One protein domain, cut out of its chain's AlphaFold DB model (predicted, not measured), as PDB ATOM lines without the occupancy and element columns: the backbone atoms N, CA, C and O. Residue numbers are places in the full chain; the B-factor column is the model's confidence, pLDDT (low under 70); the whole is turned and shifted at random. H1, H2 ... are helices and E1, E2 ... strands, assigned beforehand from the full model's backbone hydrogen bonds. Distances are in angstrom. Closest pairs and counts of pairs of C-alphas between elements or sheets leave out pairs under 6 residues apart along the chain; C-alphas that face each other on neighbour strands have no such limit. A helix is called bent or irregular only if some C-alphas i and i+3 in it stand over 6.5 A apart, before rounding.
ATOM      1  N   VAL A   5     322.913 239.089 136.962       91.31
ATOM      2  CA  VAL A   5     321.792 239.994 136.743       91.31
ATOM      3  C   VAL A   5     321.684 240.921 137.944       91.31
ATOM      4  O   VAL A   5     321.904 240.483 139.075       91.31
ATOM      5  N   VAL A   6     321.372 242.185 137.692       93.81
ATOM      6  CA  VAL A   6     320.997 243.153 138.727       93.81
ATOM      7  C   VAL A   6     319.593 243.643 138.432       93.81
ATOM      8  O   VAL A   6     319.231 243.815 137.268       93.81
ATOM      9  N   PHE A   7     318.823 243.845 139.495       95.69
ATOM     10  CA  PHE A   7     317.498 244.438 139.445       95.69
ATOM     11  C   PHE A   7     317.503 245.724 140.260       95.69
ATOM     12  O   PHE A   7     318.006 245.747 141.383       95.69
ATOM     13  N   TRP A   8     316.894 246.761 139.703       96.25
ATOM     14  CA  TRP A   8     316.496 247.964 140.414       96.25
ATOM     15  C   TRP A   8     314.984 248.029 140.384       96.25
ATOM     16  O   TRP A   8     314.360 247.686 139.381       96.25
ATOM     17  N   PHE A   9     314.390 248.464 141.478       97.19
ATOM     18  CA  PHE A   9     312.951 248.595 141.558       97.19
ATOM     19  C   PHE A   9     312.588 249.838 142.358       97.19
ATOM     20  O   PHE A   9     313.341 250.265 143.233       97.19
ATOM     21  N   MET A  10     311.435 250.411 142.040       96.94
ATOM     22  CA  MET A  10     310.843 251.513 142.786       96.94
ATOM     23  C   MET A  10     309.322 251.405 142.752       96.94
ATOM     24  O   MET A  10     308.755 250.937 141.760       96.94
ATOM     25  N   LEU A  11     308.677 251.869 143.816       97.06
ATOM     26  CA  LEU A  11     307.232 252.032 143.901       97.06
ATOM     27  C   LEU A  11     306.919 253.505 144.164       97.06
ATOM     28  O   LEU A  11     307.404 254.078 145.139       97.06
ATOM     29  N   ASP A  12     306.110 254.113 143.303       95.81
ATOM     30  CA  ASP A  12     305.423 255.364 143.603       95.81
ATOM     31  C   ASP A  12     304.084 255.019 144.260       95.81
ATOM     32  O   ASP A  12     303.108 254.672 143.589       95.81
ATOM     33  N   GLU A  13     304.048 255.097 145.590       89.62
ATOM     34  CA  GLU A  13     302.851 254.800 146.382       89.62
ATOM     35  C   GLU A  13     301.692 255.757 146.073       89.62
ATOM     36  O   GLU A  13     300.534 255.338 146.072       89.62
ATOM     37  N   LYS A  14     301.980 257.026 145.749       94.06
ATOM     38  CA  LYS A  14     300.940 258.024 145.455       94.06
ATOM     39  C   LYS A  14     300.261 257.728 144.129       94.06
ATOM     40  O   LYS A  14     299.043 257.843 144.024       94.06
ATOM     41  N   ALA A  15     301.048 257.343 143.130       94.75
ATOM     42  CA  ALA A  15     300.536 256.938 141.829       94.75
ATOM     43  C   ALA A  15     300.065 255.473 141.803       94.75
ATOM     44  O   ALA A  15     299.445 255.061 140.828       94.75
ATOM     45  N   SER A  16     300.360 254.681 142.844       92.12
ATOM     46  CA  SER A  16     300.155 253.225 142.865       92.12
ATOM     47  C   SER A  16     300.777 252.527 141.644       92.12
ATOM     48  O   SER A  16     300.195 251.614 141.060       92.12
ATOM     49  N   THR A  17     301.972 252.972 141.239       96.19
ATOM     50  CA  THR A  17     302.701 252.424 140.085       96.19
ATOM     51  C   THR A  17     304.126 252.063 140.465       96.19
ATOM     52  O   THR A  17     304.765 252.757 141.250       96.19
ATOM     53  N   GLY A  18     304.635 250.964 139.912       95.88
ATOM     54  CA  GLY A  18     305.994 250.498 140.162       95.88
ATOM     55  C   GLY A  18     306.760 250.268 138.871       95.88
ATOM     56  O   GLY A  18     306.176 249.962 137.831       95.88
ATOM     57  N   ILE A  19     308.081 250.399 138.949       97.25
ATOM     58  CA  ILE A  19     308.996 250.122 137.843       97.25
ATOM     59  C   ILE A  19     310.038 249.124 138.330       97.25
ATOM     60  O   ILE A  19     310.585 249.265 139.423       97.25
ATOM     61  N   VAL A  20     310.329 248.136 137.489       97.50
ATOM     62  CA  VAL A  20     311.463 247.228 137.652       97.50
ATOM     63  C   VAL A  20     312.357 247.377 136.431       97.50
ATOM     64  O   VAL A  20     311.916 247.191 135.299       97.50
ATOM     65  N   LEU A  21     313.624 247.689 136.672       97.56
ATOM     66  CA  LEU A  21     314.684 247.689 135.675       97.56
ATOM     67  C   LEU A  21     315.618 246.521 135.960       97.56
ATOM     68  O   LEU A  21     315.861 246.177 137.117       97.56
ATOM     69  N   PHE A  22     316.171 245.922 134.914       95.19
ATOM     70  CA  PHE A  22     317.171 244.878 135.072       95.19
ATOM     71  C   PHE A  22     318.282 245.018 134.043       95.19
ATOM     72  O   PHE A  22     318.073 245.527 132.944       95.19
ATOM     73  N   GLN A  23     319.460 244.517 134.403       94.00
ATOM     74  CA  GLN A  23     320.596 244.409 133.499       94.00
ATOM     75  C   GLN A  23     321.170 243.001 133.573       94.00
ATOM     76  O   GLN A  23     321.515 242.510 134.651       94.00
ATOM     77  N   LEU A  24     321.273 242.357 132.410       92.62
ATOM     78  CA  LEU A  24     322.010 241.112 132.238       92.62
ATOM     79  C   LEU A  24     323.450 241.445 131.870       92.62
ATOM     80  O   LEU A  24     323.698 242.219 130.953       92.62
ATOM     81  N   PHE A  25     324.395 240.843 132.584       92.06
ATOM     82  CA  PHE A  25     325.815 241.041 132.328       92.06
ATOM     83  C   PHE A  25     326.372 239.865 131.542       92.06
ATOM     84  O   PHE A  25     326.184 238.699 131.916       92.06
ATOM     85  N   GLY A  26     327.099 240.176 130.474       91.50
ATOM     86  CA  GLY A  26     327.742 239.178 129.643       91.50
ATOM     87  C   GLY A  26     329.143 238.770 130.104       91.50
ATOM     88  O   GLY A  26     329.712 239.266 131.085       91.50
ATOM     89  N   GLN A  27     329.710 237.821 129.369       88.75
ATOM     90  CA  GLN A  27     331.087 237.352 129.483       88.75
ATOM     91  C   GLN A  27     331.712 237.257 128.092       88.75
ATOM     92  O   GLN A  27     331.040 236.884 127.136       88.75
ATOM     93  N   LYS A  28     333.002 237.573 127.980       90.00
ATOM     94  CA  LYS A  28     333.776 237.327 126.760       90.00
ATOM     95  C   LYS A  28     334.275 235.884 126.743       90.00
ATOM     96  O   LYS A  28     334.719 235.360 127.766       90.00
ATOM     97  N   CYS A  29     334.223 235.245 125.577       83.50
ATOM     98  CA  CYS A  29     334.800 233.920 125.373       83.50
ATOM     99  C   CYS A  29     336.315 234.030 125.127       83.50
ATOM    100  O   CYS A  29     336.742 234.602 124.130       83.50
ATOM    101  N   GLN A  30     337.149 233.432 125.982       79.00
ATOM    102  CA  GLN A  30     338.605 233.442 125.773       79.00
ATOM    103  C   GLN A  30     339.028 232.717 124.483       79.00
ATOM    104  O   GLN A  30     339.921 233.183 123.787       79.00
ATOM    105  N   ALA A  31     338.387 231.589 124.160       81.81
ATOM    106  CA  ALA A  31     338.741 230.770 122.997       81.81
ATOM    107  C   ALA A  31     338.262 231.375 121.668       81.81
ATOM    108  O   ALA A  31     338.927 231.248 120.648       81.81
ATOM    109  N   CYS A  32     337.108 232.037 121.692       77.25
ATOM    110  CA  CYS A  32     336.438 232.569 120.510       77.25
ATOM    111  C   CYS A  32     336.948 233.977 120.139       77.25
ATOM    112  O   CYS A  32     336.576 234.502 119.095       77.25
ATOM    113  N   SER A  33     337.755 234.603 121.013       67.12
ATOM    114  CA  SER A  33     338.234 235.990 120.919       67.12
ATOM    115  C   SER A  33     337.180 237.019 120.451       67.12
ATOM    116  O   SER A  33     337.491 237.863 119.602       67.12
ATOM    117  N   PRO A  34     335.932 237.011 120.964       65.56
ATOM    118  CA  PRO A  34     334.948 237.987 120.545       65.56
ATOM    119  C   PRO A  34     335.274 239.346 121.178       65.56
ATOM    120  O   PRO A  34     335.585 239.456 122.368       65.56
ATOM    121  N   ALA A  35     335.158 240.414 120.387       75.62
ATOM    122  CA  ALA A  35     335.268 241.781 120.895       75.62
ATOM    123  C   ALA A  35     334.120 242.138 121.867       75.62
ATOM    124  O   ALA A  35     334.264 243.038 122.698       75.62
ATOM    125  N   GLN A  36     332.996 241.416 121.783       88.00
ATOM    126  CA  GLN A  36     331.732 241.721 122.453       88.00
ATOM    127  C   GLN A  36     331.445 240.781 123.630       88.00
ATOM    128  O   GLN A  36     331.964 239.668 123.707       88.00
ATOM    129  N   PHE A  37     330.617 241.250 124.562       90.62
ATOM    130  CA  PHE A  37     330.116 240.446 125.672       90.62
ATOM    131  C   PHE A  37     328.946 239.569 125.221       90.62
ATOM    132  O   PHE A  37     328.031 240.047 124.558       90.62
ATOM    133  N   GLU A  38     328.948 238.305 125.638       89.69
ATOM    134  CA  GLU A  38     327.864 237.360 125.366       89.69
ATOM    135  C   GLU A  38     327.055 237.092 126.632       89.69
ATOM    136  O   GLU A  38     327.613 236.880 127.715       89.69
ATOM    137  N   HIS A  39     325.729 237.085 126.514       88.69
ATOM    138  CA  HIS A  39     324.858 236.744 127.631       88.69
ATOM    139  C   HIS A  39     324.897 235.246 127.933       88.69
ATOM    140  O   HIS A  39     324.915 234.402 127.039       88.69
ATOM    141  N   ALA A  40     324.849 234.914 129.223       84.56
ATOM    142  CA  ALA A  40     324.660 233.535 129.640       84.56
ATOM    143  C   ALA A  40     323.258 233.049 129.248       84.56
ATOM    144  O   ALA A  40     322.282 233.791 129.356       84.56
ATOM    145  N   MET A  41     323.154 231.778 128.869       85.38
ATOM    146  CA  MET A  41     321.864 231.106 128.767       85.38
ATOM    147  C   MET A  41     321.278 230.914 130.169       85.38
ATOM    148  O   MET A  41     321.979 230.485 131.089       85.38
ATOM    149  N   TRP A  42     319.990 231.210 130.317       86.25
ATOM    150  CA  TRP A  42     319.241 230.995 131.549       86.25
ATOM    151  C   TRP A  42     318.252 229.857 131.353       86.25
ATOM    152  O   TRP A  42     317.451 229.879 130.422       86.25
ATOM    153  N   TYR A  43     318.302 228.874 132.245       87.50
ATOM    154  CA  TYR A  43     317.287 227.832 132.276       87.50
ATOM    155  C   TYR A  43     316.002 228.364 132.921       87.50
ATOM    156  O   TYR A  43     316.092 229.191 133.838       87.50
ATOM    157  N   PRO A  44     314.815 227.896 132.495       90.62
ATOM    158  CA  PRO A  44     313.543 228.359 133.043       90.62
ATOM    159  C   PRO A  44     313.476 228.304 134.576       90.62
ATOM    160  O   PRO A  44     313.020 229.254 135.207       90.62
ATOM    161  N   GLU A  45     314.000 227.244 135.193       90.06
ATOM    162  CA  GLU A  45     314.017 227.080 136.648       90.06
ATOM    163  C   GLU A  45     314.856 228.146 137.376       90.06
ATOM    164  O   GLU A  45     314.477 228.618 138.451       90.06
ATOM    165  N   GLU A  46     315.966 228.581 136.774       89.38
ATOM    166  CA  GLU A  46     316.817 229.643 137.319       89.38
ATOM    167  C   GLU A  46     316.112 231.002 137.222       89.38
ATOM    168  O   GLU A  46     316.178 231.797 138.164       89.38
ATOM    169  N   VAL A  47     315.382 231.245 136.127       91.50
ATOM    170  CA  VAL A  47     314.573 232.461 135.945       91.50
ATOM    171  C   VAL A  47     313.464 232.527 136.992       91.50
ATOM    172  O   VAL A  47     313.373 233.523 137.708       91.50
ATOM    173  N   VAL A  48     312.664 231.466 137.144       93.31
ATOM    174  CA  VAL A  48     311.558 231.430 138.122       93.31
ATOM    175  C   VAL A  48     312.067 231.707 139.534       93.31
ATOM    176  O   VAL A  48     311.477 232.507 140.262       93.31
ATOM    177  N   LYS A  49     313.193 231.101 139.918       92.19
ATOM    178  CA  LYS A  49     313.808 231.328 141.229       92.19
ATOM    179  C   LYS A  49     314.212 232.791 141.432       92.19
ATOM    180  O   LYS A  49     313.895 233.367 142.471       92.19
ATOM    181  N   VAL A  50     314.910 233.394 140.468       93.12
ATOM    182  CA  VAL A  50     315.395 234.778 140.596       93.12
ATOM    183  C   VAL A  50     314.241 235.779 140.611       93.12
ATOM    184  O   VAL A  50     314.245 236.688 141.441       93.12
ATOM    185  N   ILE A  51     313.225 235.582 139.772       95.00
ATOM    186  CA  ILE A  51     312.015 236.413 139.790       95.00
ATOM    187  C   ILE A  51     311.244 236.235 141.105       95.00
ATOM    188  O   ILE A  51     310.778 237.219 141.669       95.00
ATOM    189  N   GLY A  52     311.179 235.020 141.655       94.81
ATOM    190  CA  GLY A  52     310.594 234.777 142.977       94.81
ATOM    191  C   GLY A  52     311.333 235.511 144.102       94.81
ATOM    192  O   GLY A  52     310.700 236.111 144.970       94.81
ATOM    193  N   ASN A  53     312.670 235.531 144.071       94.56
ATOM    194  CA  ASN A  53     313.467 236.318 145.018       94.56
ATOM    195  C   ASN A  53     313.177 237.823 144.887       94.56
ATOM    196  O   ASN A  53     313.014 238.499 145.901       94.56
ATOM    197  N   LEU A  54     313.080 238.342 143.656       95.69
ATOM    198  CA  LEU A  54     312.737 239.743 143.398       95.69
ATOM    199  C   LEU A  54     311.339 240.091 143.925       95.69
ATOM    200  O   LEU A  54     311.185 241.088 144.625       95.69
ATOM    201  N   PHE A  55     310.342 239.255 143.629       95.31
ATOM    202  CA  PHE A  55     308.967 239.421 144.101       95.31
ATOM    203  C   PHE A  55     308.909 239.518 145.628       95.31
ATOM    204  O   PHE A  55     308.354 240.473 146.166       95.31
ATOM    205  N   ASN A  56     309.544 238.574 146.328       94.81
ATOM    206  CA  ASN A  56     309.586 238.583 147.789       94.81
ATOM    207  C   ASN A  56     310.303 239.822 148.329       94.81
ATOM    208  O   ASN A  56     309.872 240.384 149.331       94.81
ATOM    209  N   ARG A  57     311.371 240.275 147.659       95.25
ATOM    210  CA  ARG A  57     312.107 241.467 148.080       95.25
ATOM    211  C   ARG A  57     311.277 242.743 147.931       95.25
ATOM    212  O   ARG A  57     311.268 243.550 148.852       95.25
ATOM    213  N   ILE A  58     310.561 242.906 146.820       95.25
ATOM    214  CA  ILE A  58     309.633 244.029 146.607       95.25
ATOM    215  C   ILE A  58     308.490 243.972 147.630       95.25
ATOM    216  O   ILE A  58     308.162 244.982 148.249       95.25
ATOM    217  N   GLY A  59     307.917 242.782 147.841       94.56
ATOM    218  CA  GLY A  59     306.889 242.528 148.852       94.56
ATOM    219  C   GLY A  59     307.335 242.919 150.260       94.56
ATOM    220  O   GLY A  59     306.582 243.537 151.008       94.56
ATOM    221  N   GLN A  60     308.577 242.591 150.617       94.31
ATOM    222  CA  GLN A  60     309.165 242.962 151.900       94.31
ATOM    223  C   GLN A  60     309.331 244.481 152.019       94.31
ATOM    224  O   GLN A  60     308.955 245.050 153.038       94.31
ATOM    225  N   GLU A  61     309.907 245.117 150.997       94.25
ATOM    226  CA  GLU A  61     310.281 246.534 151.039       94.25
ATOM    227  C   GLU A  61     309.060 247.467 151.083       94.25
ATOM    228  O   GLU A  61     309.083 248.446 151.820       94.25
ATOM    229  N   TYR A  62     307.988 247.154 150.342       94.81
ATOM    230  CA  TYR A  62     306.837 248.063 150.199       94.81
ATOM    231  C   TYR A  62     305.509 247.539 150.752       94.81
ATOM    232  O   TYR A  62     304.596 248.325 150.980       94.81
ATOM    233  N   TYR A  63     305.362 246.227 150.951       92.75
ATOM    234  CA  TYR A  63     304.064 245.612 151.266       92.75
ATOM    235  C   TYR A  63     304.059 244.830 152.587       92.75
ATOM    236  O   TYR A  63     303.076 244.162 152.907       92.75
ATOM    237  N   GLY A  64     305.144 244.895 153.366       92.75
ATOM    238  CA  GLY A  64     305.233 244.259 154.682       92.75
ATOM    239  C   GLY A  64     305.284 242.728 154.647       92.75
ATOM    240  O   GLY A  64     304.904 242.084 155.627       92.75
ATOM    241  N   PHE A  65     305.725 242.119 153.540       92.62
ATOM    242  CA  PHE A  65     305.857 240.662 153.479       92.62
ATOM    243  C   PHE A  65     306.921 240.165 154.461       92.62
ATOM    244  O   PHE A  65     307.960 240.796 154.670       92.62
ATOM    245  N   TYR A  66     306.703 238.962 154.994       88.88
ATOM    246  CA  TYR A  66     307.776 238.206 155.627       88.88
ATOM    247  C   TYR A  66     308.877 237.919 154.599       88.88
ATOM    248  O   TYR A  66     308.582 237.550 153.465       88.88
ATOM    249  N   SER A  67     310.140 238.063 155.002       79.75
ATOM    250  CA  SER A  67     311.292 237.802 154.139       79.75
ATOM    251  C   SER A  67     311.706 236.332 154.224       79.75
ATOM    252  O   SER A  67     312.439 235.974 155.153       79.75
ATOM    253  N   PRO A  68     311.314 235.460 153.276       83.25
ATOM    254  CA  PRO A  68     311.903 234.132 153.209       83.25
ATOM    255  C   PRO A  68     313.410 234.235 152.912       83.25
ATOM    256  O   PRO A  68     313.860 235.213 152.302       83.25
ATOM    257  N   PRO A  69     314.211 233.229 153.304       87.44
ATOM    258  CA  PRO A  69     315.607 233.151 152.900       87.44
ATOM    259  C   PRO A  69     315.743 233.218 151.376       87.44
ATOM    260  O   PRO A  69     315.029 232.527 150.645       87.44
ATOM    261  N   VAL A  70     316.679 234.039 150.897       88.56
ATOM    262  CA  VAL A  70     316.960 234.159 149.464       88.56
ATOM    263  C   VAL A  70     317.428 232.808 148.938       88.56
ATOM    264  O   VAL A  70     318.374 232.213 149.459       88.56
ATOM    265  N   ARG A  71     316.788 232.330 147.869       88.50
ATOM    266  CA  ARG A  71     317.200 231.098 147.197       88.50
ATOM    267  C   ARG A  71     318.484 231.355 146.414       88.50
ATOM    268  O   ARG A  71     318.454 231.992 145.361       88.50
TER     269      ARG A  71
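AT A GLANCE: This is residues 5 to 71 of the 98 residues of the protein "RTP4" of Bugula neritina (UniProt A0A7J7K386). A long hairpin of two strands, E1 and E2, forms a narrow ribbon, with one helix, H1, packed loosely on it at a slant, mainly on E1 and through the helix residues 50 to 62. Beyond the open end of the ribbon the link from E2 to H1 makes a wide loop, of which residues 30 to 35 stick out free, while residues 64 to 71 after H1 fold back along the helix. The printed part has 67 residues, with two named strands and one named helix in the order E1, E2, H1; the sheet has the order E1 - E2 and is antiparallel, and the class is mixed, helices and strands. The whole is only just loose, close to extended, with a radius of gyration of the C-alphas of 16.1 A, and its elongated outline spans 49 by 26 by 16 A.

HOW THE PARTS SIT: The sheet is the hairpin of E1, residues 5 to 12, and E2, residues 17 to 25. These neighbour strands are antiparallel, with 168 degrees between their directions. C-alphas 11 and 18 face each other at 4.2 A, and C-alphas 5 and 24 at 4.6 A. Among the backbone pairs within hydrogen-bond range across the two strands are N 8 and O 21, 2.8 A apart, and N 19 and O 10, 2.9 A apart. H1, residues 44 to 63, has 3 pairs of C-alphas within 8 A of E1. The closest C-alphas of these two elements are those of Leu 11 and Tyr 62, 7.5 A apart, and their centres are 11.1 A apart. Within 10 A, H1 has 15 pairs of C-alphas with E1 and 3 with E2, made by helix residues 50 to 62. In H1 every O i to N i+4 pair is within hydrogen-bond range.

IN THESE COORDINATES: E1 runs from Val 5, with its C-alpha at (321.792, 239.994, 136.743), to Asp 12, and is 23.5 A long. E2 runs from Thr 17 to Phe 25, whose C-alpha is at (325.815, 241.041, 132.328), and is 26.9 A long. H1 runs from Pro 44 to Tyr 63, whose C-alpha is at (304.064, 245.612, 151.266), and is 26.8 A long; it is not bent.

THE WHOLE: The two C-alphas farthest apart are those of Lys 14 and Ala 31, at 51.7 A. The printed part, residues 5 to 71, has no cut. The link from E1 to E2, of 4 residues, is tight. The link from E2 to H1, residues 26 to 43, is long, and its C-alphas lie 12 to 29 A from the mean of all C-alphas; within it residues 30 to 35 stand free. The mean pLDDT of the printed part is 90.6, and residues 33 to 34 are under 70.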